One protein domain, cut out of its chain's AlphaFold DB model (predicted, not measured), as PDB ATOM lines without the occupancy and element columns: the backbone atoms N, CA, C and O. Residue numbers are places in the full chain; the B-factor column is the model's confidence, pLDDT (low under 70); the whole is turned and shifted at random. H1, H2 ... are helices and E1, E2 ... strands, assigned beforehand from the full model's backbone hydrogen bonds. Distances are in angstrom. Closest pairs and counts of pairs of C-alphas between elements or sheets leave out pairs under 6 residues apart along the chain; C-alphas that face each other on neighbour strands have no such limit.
ATOM      1  N   GLY A   7     152.492 133.538 249.837       74.19
ATOM      2  CA  GLY A   7     153.473 134.199 248.967       74.19
ATOM      3  C   GLY A   7     154.373 135.216 249.686       74.19
ATOM      4  O   GLY A   7     155.596 135.078 249.616       74.19
ATOM      5  N   PRO A   8     153.815 136.210 250.405       78.69
ATOM      6  CA  PRO A   8     154.609 137.177 251.163       78.69
ATOM      7  C   PRO A   8     155.450 136.528 252.269       78.69
ATOM      8  O   PRO A   8     156.611 136.885 252.449       78.69
ATOM      9  N   VAL A   9     154.890 135.540 252.971       84.00
ATOM     10  CA  VAL A   9     155.555 134.838 254.080       84.00
ATOM     11  C   VAL A   9     156.695 133.948 253.572       84.00
ATOM     12  O   VAL A   9     157.792 133.962 254.122       84.00
ATOM     13  N   ALA A  10     156.482 133.212 252.480       84.38
ATOM     14  CA  ALA A  10     157.510 132.391 251.847       84.38
ATOM     15  C   ALA A  10     158.669 133.245 251.321       84.38
ATOM     16  O   ALA A  10     159.826 132.930 251.591       84.38
ATOM     17  N   ARG A  11     158.367 134.371 250.660       85.75
ATOM     18  CA  ARG A  11     159.394 135.324 250.216       85.75
ATOM     19  C   ARG A  11     160.166 135.913 251.393       85.75
ATOM     20  O   ARG A  11     161.381 136.057 251.308       85.75
ATOM     21  N   LEU A  12     159.485 136.231 252.495       87.69
ATOM     22  CA  LEU A  12     160.160 136.711 253.695       87.69
ATOM     23  C   LEU A  12     161.159 135.669 254.209       87.69
ATOM     24  O   LEU A  12     162.295 136.040 254.470       87.69
ATOM     25  N   LYS A  13     160.793 134.379 254.254       87.62
ATOM     26  CA  LYS A  13     161.698 133.290 254.666       87.62
ATOM     27  C   LYS A  13     162.983 133.236 253.842       87.62
ATOM     28  O   LYS A  13     164.061 133.098 254.407       87.62
ATOM     29  N   GLU A  14     162.875 133.399 252.526       87.25
ATOM     30  CA  GLU A  14     164.044 133.485 251.643       87.25
ATOM     31  C   GLU A  14     164.910 134.707 251.978       87.25
ATOM     32  O   GLU A  14     166.135 134.606 252.024       87.25
ATOM     33  N   MET A  15     164.279 135.849 252.269       85.75
ATOM     34  CA  MET A  15     164.982 137.086 252.613       85.75
ATOM     35  C   MET A  15     165.752 136.997 253.936       85.75
ATOM     36  O   MET A  15     166.799 137.630 254.070       85.75
ATOM     37  N   LEU A  16     165.276 136.196 254.894       84.50
ATOM     38  CA  LEU A  16     165.943 136.014 256.188       84.50
ATOM     39  C   LEU A  16     167.349 135.427 256.053       84.50
ATOM     40  O   LEU A  16     168.213 135.743 256.865       84.50
ATOM     41  N   HIS A  17     167.609 134.634 255.010       82.81
ATOM     42  CA  HIS A  17     168.940 134.082 254.750       82.81
ATOM     43  C   HIS A  17     169.987 135.140 254.367       82.81
ATOM     44  O   HIS A  17     171.179 134.849 254.433       82.81
ATOM     45  N   PHE A  18     169.564 136.349 253.979       84.44
ATOM     46  CA  PHE A  18     170.468 137.464 253.674       84.44
ATOM     47  C   PHE A  18     170.750 138.370 254.877       84.44
ATOM     48  O   PHE A  18     171.554 139.293 254.756       84.44
ATOM     49  N   LEU A  19     170.092 138.149 256.018       82.50
ATOM     50  CA  LEU A  19     170.402 138.880 257.243       82.50
ATOM     51  C   LEU A  19     171.699 138.337 257.855       82.50
ATOM     52  O   LEU A  19     171.919 137.126 257.905       82.50
ATOM     53  N   ASP A  20     172.553 139.233 258.352       78.31
ATOM     54  CA  ASP A  20     173.774 138.843 259.058       78.31
ATOM     55  C   ASP A  20     173.428 137.999 260.294       78.31
ATOM     56  O   ASP A  20     172.558 138.366 261.084       78.31
ATOM     57  N   GLN A  21     174.174 136.914 260.530       69.50
ATOM     58  CA  GLN A  21     173.916 135.961 261.627       69.50
ATOM     59  C   GLN A  21     173.967 136.570 263.045       69.50
ATOM     60  O   GLN A  21     173.567 135.923 264.009       69.50
ATOM     61  N   GLY A  22     174.457 137.804 263.194       71.25
ATOM     62  CA  GLY A  22     174.470 138.542 264.460       71.25
ATOM     63  C   GLY A  22     173.282 139.489 264.668       71.25
ATOM     64  O   GLY A  22     173.153 140.063 265.750       71.25
ATOM     65  N   GLN A  23     172.428 139.694 263.661       77.25
ATOM     66  CA  GLN A  23     171.314 140.633 263.752       77.25
ATOM     67  C   GLN A  23     170.092 139.977 264.390       77.25
ATOM     68  O   GLN A  23     169.597 138.942 263.951       77.25
ATOM     69  N   ARG A  24     169.571 140.616 265.439       80.56
ATOM     70  CA  ARG A  24     168.290 140.237 266.038       80.56
ATOM     71  C   ARG A  24     167.163 140.843 265.210       80.56
ATOM     72  O   ARG A  24     167.049 142.064 265.143       80.56
ATOM     73  N   ALA A  25     166.333 139.992 264.621       86.06
ATOM     74  CA  ALA A  25     165.121 140.389 263.917       86.06
ATOM     75  C   ALA A  25     163.877 139.998 264.722       86.06
ATOM     76  O   ALA A  25     163.891 139.028 265.480       86.06
ATOM     77  N   PHE A  26     162.796 140.747 264.533       88.81
ATOM     78  CA  PHE A  26     161.462 140.390 265.000       88.81
ATOM     79  C   PHE A  26     160.441 140.696 263.902       88.81
ATOM     80  O   PHE A  26     160.649 141.564 263.052       88.81
ATOM     81  N   LEU A  27     159.333 139.970 263.922       90.31
ATOM     82  CA  LEU A  27     158.268 140.070 262.940       90.31
ATOM     83  C   LEU A  27     157.250 141.136 263.351       90.31
ATOM     84  O   LEU A  27     156.762 141.146 264.482       90.31
ATOM     85  N   VAL A  28     156.869 141.995 262.407       93.25
ATOM     86  CA  VAL A  28     155.691 142.859 262.530       93.25
ATOM     87  C   VAL A  28     154.716 142.482 261.430       93.25
ATOM     88  O   VAL A  28     155.036 142.598 260.250       93.25
ATOM     89  N   ILE A  29     153.524 142.035 261.816       91.25
ATOM     90  CA  ILE A  29     152.452 141.734 260.866       91.25
ATOM     91  C   ILE A  29     151.575 142.972 260.777       91.25
ATOM     92  O   ILE A  29     150.921 143.332 261.751       91.25
ATOM     93  N   ASN A  30     151.585 143.637 259.628       91.25
ATOM     94  CA  ASN A  30     150.776 144.827 259.396       91.25
ATOM     95  C   ASN A  30     149.502 144.493 258.617       91.25
ATOM     96  O   ASN A  30     149.500 143.570 257.804       91.25
ATOM     97  N   ASN A  31     148.454 145.292 258.819       89.44
ATOM     98  CA  ASN A  31     147.186 145.193 258.099       89.44
ATOM     99  C   ASN A  31     146.474 143.834 258.258       89.44
ATOM    100  O   ASN A  31     145.856 143.336 257.319       89.44
ATOM    101  N   TYR A  32     146.573 143.217 259.438       89.94
ATOM    102  CA  TYR A  32     145.962 141.914 259.698       89.94
ATOM    103  C   TYR A  32     144.463 142.053 259.998       89.94
ATOM    104  O   TYR A  32     144.079 142.748 260.939       89.94
ATOM    105  N   ASP A  33     143.603 141.379 259.233       88.31
ATOM    106  CA  ASP A  33     142.145 141.399 259.445       88.31
ATOM    107  C   ASP A  33     141.558 140.025 259.839       88.31
ATOM    108  O   ASP A  33     140.370 139.912 260.141       88.31
ATOM    109  N   GLY A  34     142.401 138.985 259.856       84.25
ATOM    110  CA  GLY A  34     142.075 137.616 260.257       84.25
ATOM    111  C   GLY A  34     141.179 136.830 259.299       84.25
ATOM    112  O   GLY A  34     140.959 135.639 259.527       84.25
ATOM    113  N   ARG A  35     140.655 137.432 258.227       83.44
ATOM    114  CA  ARG A  35     139.709 136.758 257.327       83.44
ATOM    115  C   ARG A  35     140.448 136.097 256.178       83.44
ATOM    116  O   ARG A  35     140.916 136.757 255.261       83.44
ATOM    117  N   GLY A  36     140.523 134.765 256.215       76.25
ATOM    118  CA  GLY A  36     141.220 134.003 255.175       76.25
ATOM    119  C   GLY A  36     142.717 134.311 255.119       76.25
ATOM    120  O   GLY A  36     143.329 134.140 254.073       76.25
ATOM    121  N   MET A  37     143.296 134.778 256.227       80.25
ATOM    122  CA  MET A  37     144.732 134.962 256.396       80.25
ATOM    123  C   MET A  37     145.284 133.834 257.265       80.25
ATOM    124  O   MET A  37     144.579 133.292 258.115       80.25
ATOM    125  N   ILE A  38     146.554 133.503 257.060       84.38
ATOM    126  CA  ILE A  38     147.304 132.616 257.953       84.38
ATOM    127  C   ILE A  38     147.425 133.312 259.312       84.38
ATOM    128  O   ILE A  38     147.644 134.527 259.365       84.38
ATOM    129  N   SER A  39     147.269 132.568 260.404       89.56
ATOM    130  CA  SER A  39     147.339 133.158 261.738       89.56
ATOM    131  C   SER A  39     148.754 133.672 262.053       89.56
ATOM    132  O   SER A  39     149.747 133.117 261.577       89.56
ATOM    133  N   PRO A  40     148.892 134.709 262.900       90.06
ATOM    134  CA  PRO A  40     150.191 135.188 263.359       90.06
ATOM    135  C   PRO A  40     151.066 134.084 263.954       90.06
ATOM    136  O   PRO A  40     152.273 134.088 263.742       90.06
ATOM    137  N   GLN A  41     150.459 133.138 264.676       88.56
ATOM    138  CA  GLN A  41     151.150 132.004 265.281       88.56
ATOM    139  C   GLN A  41     151.764 131.092 264.215       88.56
ATOM    140  O   GLN A  41     152.955 130.807 264.277       88.56
ATOM    141  N   GLU A  42     150.993 130.719 263.194       89.62
ATOM    142  CA  GLU A  42     151.488 129.895 262.085       89.62
ATOM    143  C   GLU A  42     152.610 130.599 261.301       89.62
ATOM    144  O   GLU A  42     153.572 129.959 260.881       89.62
ATOM    145  N   ILE A  43     152.533 131.926 261.124       89.94
ATOM    146  CA  ILE A  43     153.595 132.702 260.458       89.94
ATOM    147  C   ILE A  43     154.887 132.678 261.286       89.94
ATOM    148  O   ILE A  43     155.971 132.497 260.730       89.94
ATOM    149  N   VAL A  44     154.780 132.847 262.606       89.69
ATOM    150  CA  VAL A  44     155.920 132.783 263.535       89.69
ATOM    151  C   VAL A  44     156.571 131.406 263.504       89.69
ATOM    152  O   VAL A  44     157.785 131.320 263.343       89.69
ATOM    153  N   GLU A  45     155.773 130.341 263.594       89.12
ATOM    154  CA  GLU A  45     156.257 128.959 263.517       89.12
ATOM    155  C   GLU A  45     156.951 128.671 262.181       89.12
ATOM    156  O   GLU A  45     157.982 128.004 262.137       89.12
ATOM    157  N   TYR A  46     156.420 129.205 261.079       89.62
ATOM    158  CA  TYR A  46     156.998 128.994 259.757       89.62
ATOM    159  C   TYR A  46     158.320 129.745 259.540       89.62
ATOM    160  O   TYR A  46     159.222 129.221 258.874       89.62
ATOM    161  N   LEU A  47     158.424 130.979 260.044       88.25
ATOM    162  CA  LEU A  47     159.593 131.845 259.859       88.25
ATOM    163  C   LEU A  47     160.689 131.629 260.903       88.25
ATOM    164  O   LEU A  47     161.824 132.005 260.633       88.25
ATOM    165  N   ASP A  48     160.354 131.045 262.055       87.88
ATOM    166  CA  ASP A  48     161.245 130.907 263.214       87.88
ATOM    167  C   ASP A  48     161.834 132.260 263.673       87.88
ATOM    168  O   ASP A  48     163.024 132.411 263.943       87.88
ATOM    169  N   ILE A  49     160.981 133.292 263.718       87.12
ATOM    170  CA  ILE A  49     161.337 134.652 264.155       87.12
ATOM    171  C   ILE A  49     160.359 135.135 265.225       87.12
ATOM    172  O   ILE A  49     159.147 134.977 265.057       87.12
ATOM    173  N   PRO A  50     160.843 135.780 266.305       87.94
ATOM    174  CA  PRO A  50     159.975 136.276 267.365       87.94
ATOM    175  C   PRO A  50     158.994 137.328 266.845       87.94
ATOM    176  O   PRO A  50     159.365 138.245 266.113       87.94
ATOM    177  N   LEU A  51     157.736 137.237 267.270       88.94
ATOM    178  CA  LEU A  51     156.722 138.243 266.970       88.94
ATOM    179  C   LEU A  51     156.928 139.490 267.834       88.94
ATOM    180  O   LEU A  51     156.887 139.415 269.061       88.94
ATOM    181  N   GLY A  52     157.095 140.637 267.184       89.62
ATOM    182  CA  GLY A  52     157.116 141.943 267.832       89.62
ATOM    183  C   GLY A  52     155.713 142.508 268.032       89.62
ATOM    184  O   GLY A  52     155.353 142.891 269.144       89.62
ATOM    185  N   ALA A  53     154.907 142.549 266.965       91.88
ATOM    186  CA  ALA A  53     153.541 143.068 267.016       91.88
ATOM    187  C   ALA A  53     152.661 142.572 265.860       91.88
ATOM    188  O   ALA A  53     153.147 142.225 264.781       91.88
ATOM    189  N   VAL A  54     151.345 142.622 266.086       93.00
ATOM    190  CA  VAL A  54     150.313 142.499 265.050       93.00
ATOM    191  C   VAL A  54     149.540 143.811 265.014       93.00
ATOM    192  O   VAL A  54     148.873 144.171 265.983       93.00
ATOM    193  N   ILE A  55     149.647 144.532 263.904       92.94
ATOM    194  CA  ILE A  55     148.893 145.752 263.637       92.94
ATOM    195  C   ILE A  55     147.678 145.341 262.813       92.94
ATOM    196  O   ILE A  55     147.793 144.912 261.663       92.94
ATOM    197  N   TYR A  56     146.511 145.435 263.440       91.00
ATOM    198  CA  TYR A  56     145.254 145.062 262.809       91.00
ATOM    199  C   TYR A  56     144.817 146.103 261.780       91.00
ATOM    200  O   TYR A  56     145.195 147.274 261.868       91.00
ATOM    201  N   TYR A  57     144.004 145.664 260.820       91.25
ATOM    202  CA  TYR A  57     143.352 146.547 259.860       91.25
ATOM    203  C   TYR A  57     142.610 147.683 260.580       91.25
ATOM    204  O   TYR A  57     141.838 147.453 261.514       91.25
ATOM    205  N   ASP A  58     142.840 148.904 260.112       91.75
ATOM    206  CA  ASP A  58     142.193 150.117 260.592       91.75
ATOM    207  C   ASP A  58     141.666 150.876 259.371       91.75
ATOM    208  O   ASP A  58     142.440 151.319 258.523       91.75
ATOM    209  N   ALA A  59     140.342 150.974 259.244       91.06
ATOM    210  CA  ALA A  59     139.704 151.558 258.066       91.06
ATOM    211  C   ALA A  59     140.005 153.057 257.910       91.06
ATOM    212  O   ALA A  59     139.973 153.581 256.798       91.06
ATOM    213  N   GLU A  60     140.317 153.743 259.010       90.62
ATOM    214  CA  GLU A  60     140.485 155.195 259.043       90.62
ATOM    215  C   GLU A  60     141.939 155.614 258.781       90.62
ATOM    216  O   GLU A  60     142.203 156.779 258.475       90.62
ATOM    217  N   ILE A  61     142.901 154.682 258.848       92.44
ATOM    218  CA  ILE A  61     144.329 155.030 258.803       92.44
ATOM    219  C   ILE A  61     144.744 155.687 257.485       92.44
ATOM    220  O   ILE A  61     145.576 156.594 257.482       92.44
ATOM    221  N   ALA A  62     144.140 155.271 256.369       90.25
ATOM    222  CA  ALA A  62     144.410 155.850 255.057       90.25
ATOM    223  C   ALA A  62     143.940 157.312 254.982       90.25
ATOM    224  O   ALA A  62     144.659 158.172 254.473       90.25
ATOM    225  N   GLU A  63     142.762 157.609 255.535       92.25
ATOM    226  CA  GLU A  63     142.219 158.966 255.588       92.25
ATOM    227  C   GLU A  63     143.046 159.854 256.527       92.25
ATOM    228  O   GLU A  63     143.441 160.956 256.145       92.25
ATOM    229  N   ILE A  64     143.381 159.355 257.720       91.00
ATOM    230  CA  ILE A  64     144.236 160.048 258.693       91.00
ATOM    231  C   ILE A  64     145.591 160.405 258.062       91.00
ATOM    232  O   ILE A  64     146.013 161.565 258.105       91.00
ATOM    233  N   ALA A  65     146.238 159.438 257.402       91.25
ATOM    234  CA  ALA A  65     147.512 159.648 256.720       91.25
ATOM    235  C   ALA A  65     147.396 160.655 255.564       91.25
ATOM    236  O   ALA A  65     148.272 161.505 255.403       91.25
ATOM    237  N   SER A  66     146.297 160.626 254.797       94.06
ATOM    238  CA  SER A  66     146.060 161.575 253.694       94.06
ATOM    239  C   SER A  66     145.965 163.034 254.158       94.06
ATOM    240  O   SER A  66     146.279 163.951 253.401       94.06
ATOM    241  N   ARG A  67     145.581 163.253 255.420       95.88
ATOM    242  CA  ARG A  67     145.515 164.575 256.057       95.88
ATOM    243  C   ARG A  67     146.833 164.996 256.710       95.88
ATOM    244  O   ARG A  67     146.881 166.053 257.333       95.88
ATOM    245  N   GLY A  68     147.884 164.177 256.613       93.81
ATOM    246  CA  GLY A  68     149.153 164.403 257.308       93.81
ATOM    247  C   GLY A  68     149.024 164.339 258.832       93.81
ATOM    248  O   GLY A  68     149.828 164.940 259.543       93.81
ATOM    249  N   GLN A  69     147.993 163.659 259.340       93.50
ATOM    250  CA  GLN A  69     147.739 163.520 260.769       93.50
ATOM    251  C   GLN A  69     148.297 162.194 261.288       93.50
ATOM    252  O   GLN A  69     148.420 161.213 260.556       93.50
ATOM    253  N   PHE A  70     148.622 162.164 262.579       89.75
ATOM    254  CA  PHE A  70     148.988 160.929 263.262       89.75
ATOM    255  C   PHE A  70     147.741 160.212 263.770       89.75
ATOM    256  O   PHE A  70     146.781 160.843 264.217       89.75
ATOM    257  N   ALA A  71     147.779 158.882 263.737       89.56
ATOM    258  CA  ALA A  71     146.741 158.067 264.344       89.56
ATOM    259  C   ALA A  71     146.691 158.305 265.859       89.56
ATOM    260  O   ALA A  71     147.726 158.369 266.525       89.56
ATOM    261  N   SER A  72     145.482 158.401 266.410       90.12
ATOM    262  CA  SER A  72     145.288 158.458 267.860       90.12
ATOM    263  C   SER A  72     145.833 157.191 268.523       90.12
ATOM    264  O   SER A  72     145.635 156.094 268.001       90.12
ATOM    265  N   GLU A  73     146.409 157.301 269.721       88.69
ATOM    266  CA  GLU A  73     146.772 156.144 270.560       88.69
ATOM    267  C   GLU A  73     145.586 155.212 270.870       88.69
ATOM    268  O   GLU A  73     145.773 154.030 271.152       88.69
ATOM    269  N   ASN A  74     144.358 155.731 270.770       87.50
ATOM    270  CA  ASN A  74     143.122 154.983 270.982       87.50
ATOM    271  C   ASN A  74     142.554 154.359 269.696       87.50
ATOM    272  O   ASN A  74     141.533 153.670 269.761       87.50
ATOM    273  N   SER A  75     143.185 154.566 268.540       90.56
ATOM    274  CA  SER A  75     142.835 153.857 267.300       90.56
ATOM    275  C   SER A  75     143.357 152.415 267.322       90.56
ATOM    276  O   SER A  75     144.193 152.051 268.156       90.56
ATOM    277  N   VAL A  76     142.853 151.565 266.425       89.56
ATOM    278  CA  VAL A  76     143.333 150.179 266.300       89.56
ATOM    279  C   VAL A  76     144.795 150.184 265.866       89.56
ATOM    280  O   VAL A  76     145.626 149.527 266.500       89.56
ATOM    281  N   PHE A  77     145.118 150.999 264.862       91.94
ATOM    282  CA  PHE A  77     146.482 151.184 264.389       91.94
ATOM    283  C   PHE A  77     147.399 151.738 265.487       91.94
ATOM    284  O   PHE A  77     148.457 151.171 265.761       91.94
ATOM    285  N   GLY A  78     146.977 152.806 266.173       91.69
ATOM    286  CA  GLY A  78     147.761 153.455 267.226       91.69
ATOM    287  C   GLY A  78     148.094 152.521 268.390       91.69
ATOM    288  O   GLY A  78     149.240 152.490 268.837       91.69
ATOM    289  N   ARG A  79     147.142 151.683 268.824       90.56
ATOM    290  CA  ARG A  79     147.414 150.632 269.818       90.56
ATOM    291  C   ARG A  79     148.448 149.617 269.328       90.56
ATOM    292  O   ARG A  79     149.345 149.271 270.091       90.56
ATOM    293  N   GLY A  80     148.362 149.187 268.067       90.75
ATOM    294  CA  GLY A  80     149.343 148.275 267.466       90.75
ATOM    295  C   GLY A  80     150.760 148.860 267.447       90.75
ATOM    296  O   GLY A  80     151.724 148.169 267.777       90.75
ATOM    297  N   ILE A  81     150.889 150.157 267.148       92.94
ATOM    298  CA  ILE A  81     152.170 150.874 267.224       92.94
ATOM    299  C   ILE A  81     152.684 150.948 268.665       92.94
ATOM    300  O   ILE A  81     153.868 150.716 268.900       92.94
ATOM    301  N   LEU A  82     151.825 151.222 269.647       90.19
ATOM    302  CA  LEU A  82     152.231 151.249 271.056       90.19
ATOM    303  C   LEU A  82     152.708 149.881 271.561       90.19
ATOM    304  O   LEU A  82     153.661 149.811 272.345       90.19
ATOM    305  N   ASP A  83     152.082 148.794 271.114       87.50
ATOM    306  CA  ASP A  83     152.532 147.440 271.436       87.50
ATOM    307  C   ASP A  83     153.892 147.132 270.804       87.50
ATOM    308  O   ASP A  83     154.782 146.637 271.503       87.50
ATOM    309  N   LEU A  84     154.103 147.530 269.546       91.19
ATOM    310  CA  LEU A  84     155.407 147.447 268.891       91.19
ATOM    311  C   LEU A  84     156.482 148.237 269.652       91.19
ATOM    312  O   LEU A  84     157.547 147.702 269.951       91.19
ATOM    313  N   MET A  85     156.204 149.490 270.019       89.94
ATOM    314  CA  MET A  85     157.147 150.312 270.785       89.94
ATOM    315  C   MET A  85     157.445 149.698 272.155       89.94
ATOM    316  O   MET A  85     158.592 149.689 272.594       89.94
ATOM    317  N   SER A  86     156.439 149.119 272.818       85.75
ATOM    318  CA  SER A  86     156.626 148.411 274.091       85.75
ATOM    319  C   SER A  86     157.562 147.206 273.957       85.75
ATOM    320  O   SER A  86     158.341 146.941 274.876       85.75
ATOM    321  N   HIS A  87     157.477 146.475 272.840       85.19
ATOM    322  CA  HIS A  87     158.370 145.363 272.523       85.19
ATOM    323  C   HIS A  87     159.799 145.859 272.270       85.19
ATOM    324  O   HIS A  87     160.729 145.397 272.929       85.19
ATOM    325  N   VAL A  88     159.968 146.849 271.387       85.25
ATOM    326  CA  VAL A  88     161.281 147.415 271.022       85.25
ATOM    327  C   VAL A  88     162.010 147.996 272.234       85.25
ATOM    328  O   VAL A  88     163.211 147.796 272.391       85.25
ATOM    329  N   LEU A  89     161.287 148.684 273.119       84.75
ATOM    330  CA  LEU A  89     161.859 149.292 274.321       84.75
ATOM    331  C   LEU A  89     162.097 148.285 275.461       84.75
ATOM    332  O   LEU A  89     162.567 148.679 276.526       84.75
ATOM    333  N   GLY A  90     161.737 147.006 275.293       77.19
ATOM    334  CA  GLY A  90     161.859 145.992 276.348       77.19
ATOM    335  C   GLY A  90     160.946 146.237 277.557       77.19
ATOM    336  O   GLY A  90     161.091 145.605 278.600       77.19
ATOM    337  N   ILE A  91     159.962 147.134 277.432       65.19
ATOM    338  CA  ILE A  91     159.011 147.479 278.502       65.19
ATOM    339  C   ILE A  91     157.988 146.334 278.704       65.19
ATOM    340  O   ILE A  91     157.303 146.251 279.728       65.19
ATOM    341  N   GLY A  92     157.922 145.397 277.750       51.88
ATOM    342  CA  GLY A  92     157.057 144.214 277.751       51.88
ATOM    343  C   GLY A  92     157.321 143.172 278.846       51.88
ATOM    344  O   GLY A  92     156.363 142.521 279.265       51.88
ATOM    345  N   GLU A  93     158.533 143.064 279.409       48.62
ATOM    346  CA  GLU A  93     158.773 142.167 280.564       48.62
ATOM    347  C   GLU A  93     158.118 142.676 281.869       48.62
ATOM    348  O   GLU A  93     158.054 141.961 282.868       48.62
ATOM    349  N   ARG A  94     157.520 143.880 281.855       46.91
ATOM    350  CA  ARG A  94     156.716 144.444 282.955       46.91
ATOM    351  C   ARG A  94     155.211 144.544 282.669       46.91
ATOM    352  O   ARG A  94     154.512 145.282 283.359       46.91
ATOM    353  N   LYS A  95     154.630 143.782 281.734       46.28
ATOM    354  CA  LYS A  95     153.154 143.746 281.557       46.28
ATOM    355  C   LYS A  95     152.452 142.745 282.503       46.28
ATOM    356  O   LYS A  95     151.577 141.983 282.092       46.28
ATOM    357  N   SER A  96     152.731 142.843 283.813       52.09
ATOM    358  CA  SER A  96     151.743 142.471 284.851       52.09
ATOM    359  C   SER A  96     150.476 143.338 284.738       52.09
ATOM    360  O   SER A  96     149.391 142.920 285.130       52.09
ATOM    361  N   TRP A  97     150.590 144.504 284.093       53.47
ATOM    362  CA  TRP A  97     149.504 145.455 283.872       53.47
ATOM    363  C   TRP A  97     148.407 144.972 282.908       53.47
ATOM    364  O   TRP A  97     147.241 145.264 283.147       53.47
ATOM    365  N   VAL A  98     148.724 144.191 281.864       52.41
ATOM    366  CA  VAL A  98     147.689 143.642 280.955       52.41
ATOM    367  C   VAL A  98     146.864 142.563 281.662       52.41
ATOM    368  O   VAL A  98     145.638 142.578 281.575       52.41
ATOM    369  N   ARG A  99     147.514 141.691 282.448       57.47
ATOM    370  CA  ARG A  99     146.824 140.723 283.318       57.47
ATOM    371  C   ARG A  99     145.966 141.420 284.378       57.47
ATOM    372  O   ARG A  99     144.826 141.024 284.580       57.47
ATOM    373  N   GLU A 100     146.469 142.491 284.990       56.50
ATOM    374  CA  GLU A 100     145.729 143.283 285.982       56.50
ATOM    375  C   GLU A 100     144.527 144.029 285.373       56.50
ATOM    376  O   GLU A 100     143.467 144.099 285.997       56.50
ATOM    377  N   LYS A 101     144.636 144.539 284.135       59.12
ATOM    378  CA  LYS A 101     143.515 145.189 283.431       59.12
ATOM    379  C   LYS A 101     142.433 144.179 283.030       59.12
ATOM    380  O   LYS A 101     141.250 144.459 283.199       59.12
ATOM    381  N   LEU A 102     142.833 142.994 282.559       59.66
ATOM    382  CA  LEU A 102     141.910 141.896 282.249       59.66
ATOM    383  C   LEU A 102     141.209 141.368 283.512       59.66
ATOM    384  O   LEU A 102     140.002 141.145 283.480       59.66
ATOM    385  N   ARG A 103     141.929 141.263 284.638       67.00
ATOM    386  CA  ARG A 103     141.367 140.884 285.946       67.00
ATOM    387  C   ARG A 103     140.311 141.883 286.435       67.00
ATOM    388  O   ARG A 103     139.212 141.479 286.797       67.00
ATOM    389  N   ARG A 104     140.595 143.191 286.394       61.84
ATOM    390  CA  ARG A 104     139.642 144.229 286.843       61.84
ATOM    391  C   ARG A 104     138.373 144.299 285.996       61.84
ATOM    392  O   ARG A 104     137.302 144.543 286.541       61.84
ATOM    393  N   ASN A 105     138.483 144.056 284.692       64.06
ATOM    394  CA  ASN A 105     137.317 144.025 283.810       64.06
ATOM    395  C   ASN A 105     136.422 142.802 284.078       64.06
ATOM    396  O   ASN A 105     135.206 142.918 283.986       64.06
ATOM    397  N   GLN A 106     136.995 141.661 284.477       55.81
ATOM    398  CA  GLN A 106     136.222 140.470 284.863       55.81
ATOM    399  C   GLN A 106     135.570 140.597 286.253       55.81
ATOM    400  O   GLN A 106     134.474 140.087 286.469       55.81
ATOM    401  N   GLU A 107     136.203 141.305 287.192       56.75
ATOM    402  CA  GLU A 107     135.649 141.552 288.535       56.75
ATOM    403  C   GLU A 107     134.563 142.641 288.556       56.75
ATOM    404  O   GLU A 107     133.658 142.593 289.392       56.75
ATOM    405  N   GLY A 108     134.620 143.609 287.635       54.50
ATOM    406  CA  GLY A 108     133.582 144.634 287.471       54.50
ATOM    407  C   GLY A 108     132.246 144.075 286.968       54.50
ATOM    408  O   GLY A 108     131.187 144.524 287.410       54.50
ATOM    409  N   ASP A 109     132.291 143.044 286.122       53.66
ATOM    410  CA  ASP A 109     131.100 142.385 285.563       53.66
ATOM    411  C   ASP A 109     130.366 141.492 286.578       53.66
ATOM    412  O   ASP A 109     129.159 141.282 286.466       53.66
ATOM    413  N   GLN A 110     131.056 141.001 287.614       50.75
ATOM    414  CA  GLN A 110     130.435 140.193 288.673       50.75
ATOM    415  C   GLN A 110     129.702 141.021 289.736       50.75
ATOM    416  O   GLN A 110     128.882 140.471 290.461       50.75
ATOM    417  N   ARG A 111     129.969 142.330 289.842       52.22
ATOM    418  CA  ARG A 111     129.296 143.227 290.804       52.22
ATOM    419  C   ARG A 111     128.052 143.924 290.244       52.22
ATOM    420  O   ARG A 111     127.388 144.638 290.988       52.22
ATOM    421  N   SER A 112     127.764 143.736 288.956       52.81
ATOM    422  CA  SER A 112     126.619 144.341 288.255       52.81
ATOM    423  C   SER A 112     125.509 143.330 287.919       52.81
ATOM    424  O   SER A 112     124.629 143.634 287.115       52.81
TER     425      SER A 112
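AT A GLANCE: This is residues 7 to 112 of the 113 residues of an uncharacterized protein of Candidatus Hakubanella thermoalkaliphilus (UniProt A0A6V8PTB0). What is the main picture? Two short parallel strands, E1 and E2, lie side by side in the middle, between H2 on one side and H4 on the other. H1 packs on H2, H3 lies away from the sheet near the start of H4, and H6 sticks out as a long free arm. What is it made of, and how large? The 106 printed residues, mostly helix by class, hold six named helices and two named strands in the order H1 E1 H2 E2 H3 H4 H5 H6. The whole is loose, with a radius of gyration of the C-alphas of 17.0 A, and elongated, spanning 55 by 36 by 30 A.

HOW THE PARTS SIT: What does H1, residues 7 to 16, meet? It touches H2, residues 40 to 47, the same way at a steep tilt of 47 degrees; their closest C-alphas, of Lys 13 and Leu 47, are 5.8 A apart. How do the strands pair? E1, residues 27 to 32, and E2, residues 51 to 56, are parallel at 11 degrees, with N 29 and O 53 at 3.0 A and N 55 and O 29 at 2.8 A. With H2 they form a strand-helix-strand unit, two parallel neighbour strands with a helix between them along the chain, and its crossover is right-handed. What stands near E2? H4, residues 76 to 88, has 16 pairs of C-alphas within 8 A of it, the closest being Ile 55 and Gly 80, 4.6 A. H3, residues 61 to 66, is close to H4 but not clearly touching, about perpendicular at 83 degrees, with C-alphas 61 and 77 the closest at 7.1 A. And the last helices? H5, residues 91 to 94, is close to H4 but not clearly touching, the closest C-alphas being Ser 86 and Gly 92, 5.6 A; H5 and H6, residues 96 to 110, meet only through their link. In H1, H2, H3 and H4 every O i to N i+4 pair is within hydrogen-bond range, in H6 9 of 11 are, and H5 is too short for one.

IN THESE COORDINATES: Where does H1 begin? C-alpha 7 is at (153.473, 134.199, 248.967). Which elements are longest? H6 measures 21.8 A from first to last C-alpha, H4 18.8 A, H1 14.5 A and E2 14.0 A. Where does H6 end? C-alpha 110 is at (130.435, 140.193, 288.673).

THE WHOLE: How far does it reach? The two C-alphas farthest apart, of Phe 18 and Ser 112, are 56.3 A apart; residues 17 to 23 and 96 to 112 stand free. Is it cut? The printed part has no cut and no long link. Where is confidence low? Residue 21 and residues 91 to 112 have pLDDT under 70; the mean of the printed part is 80.9.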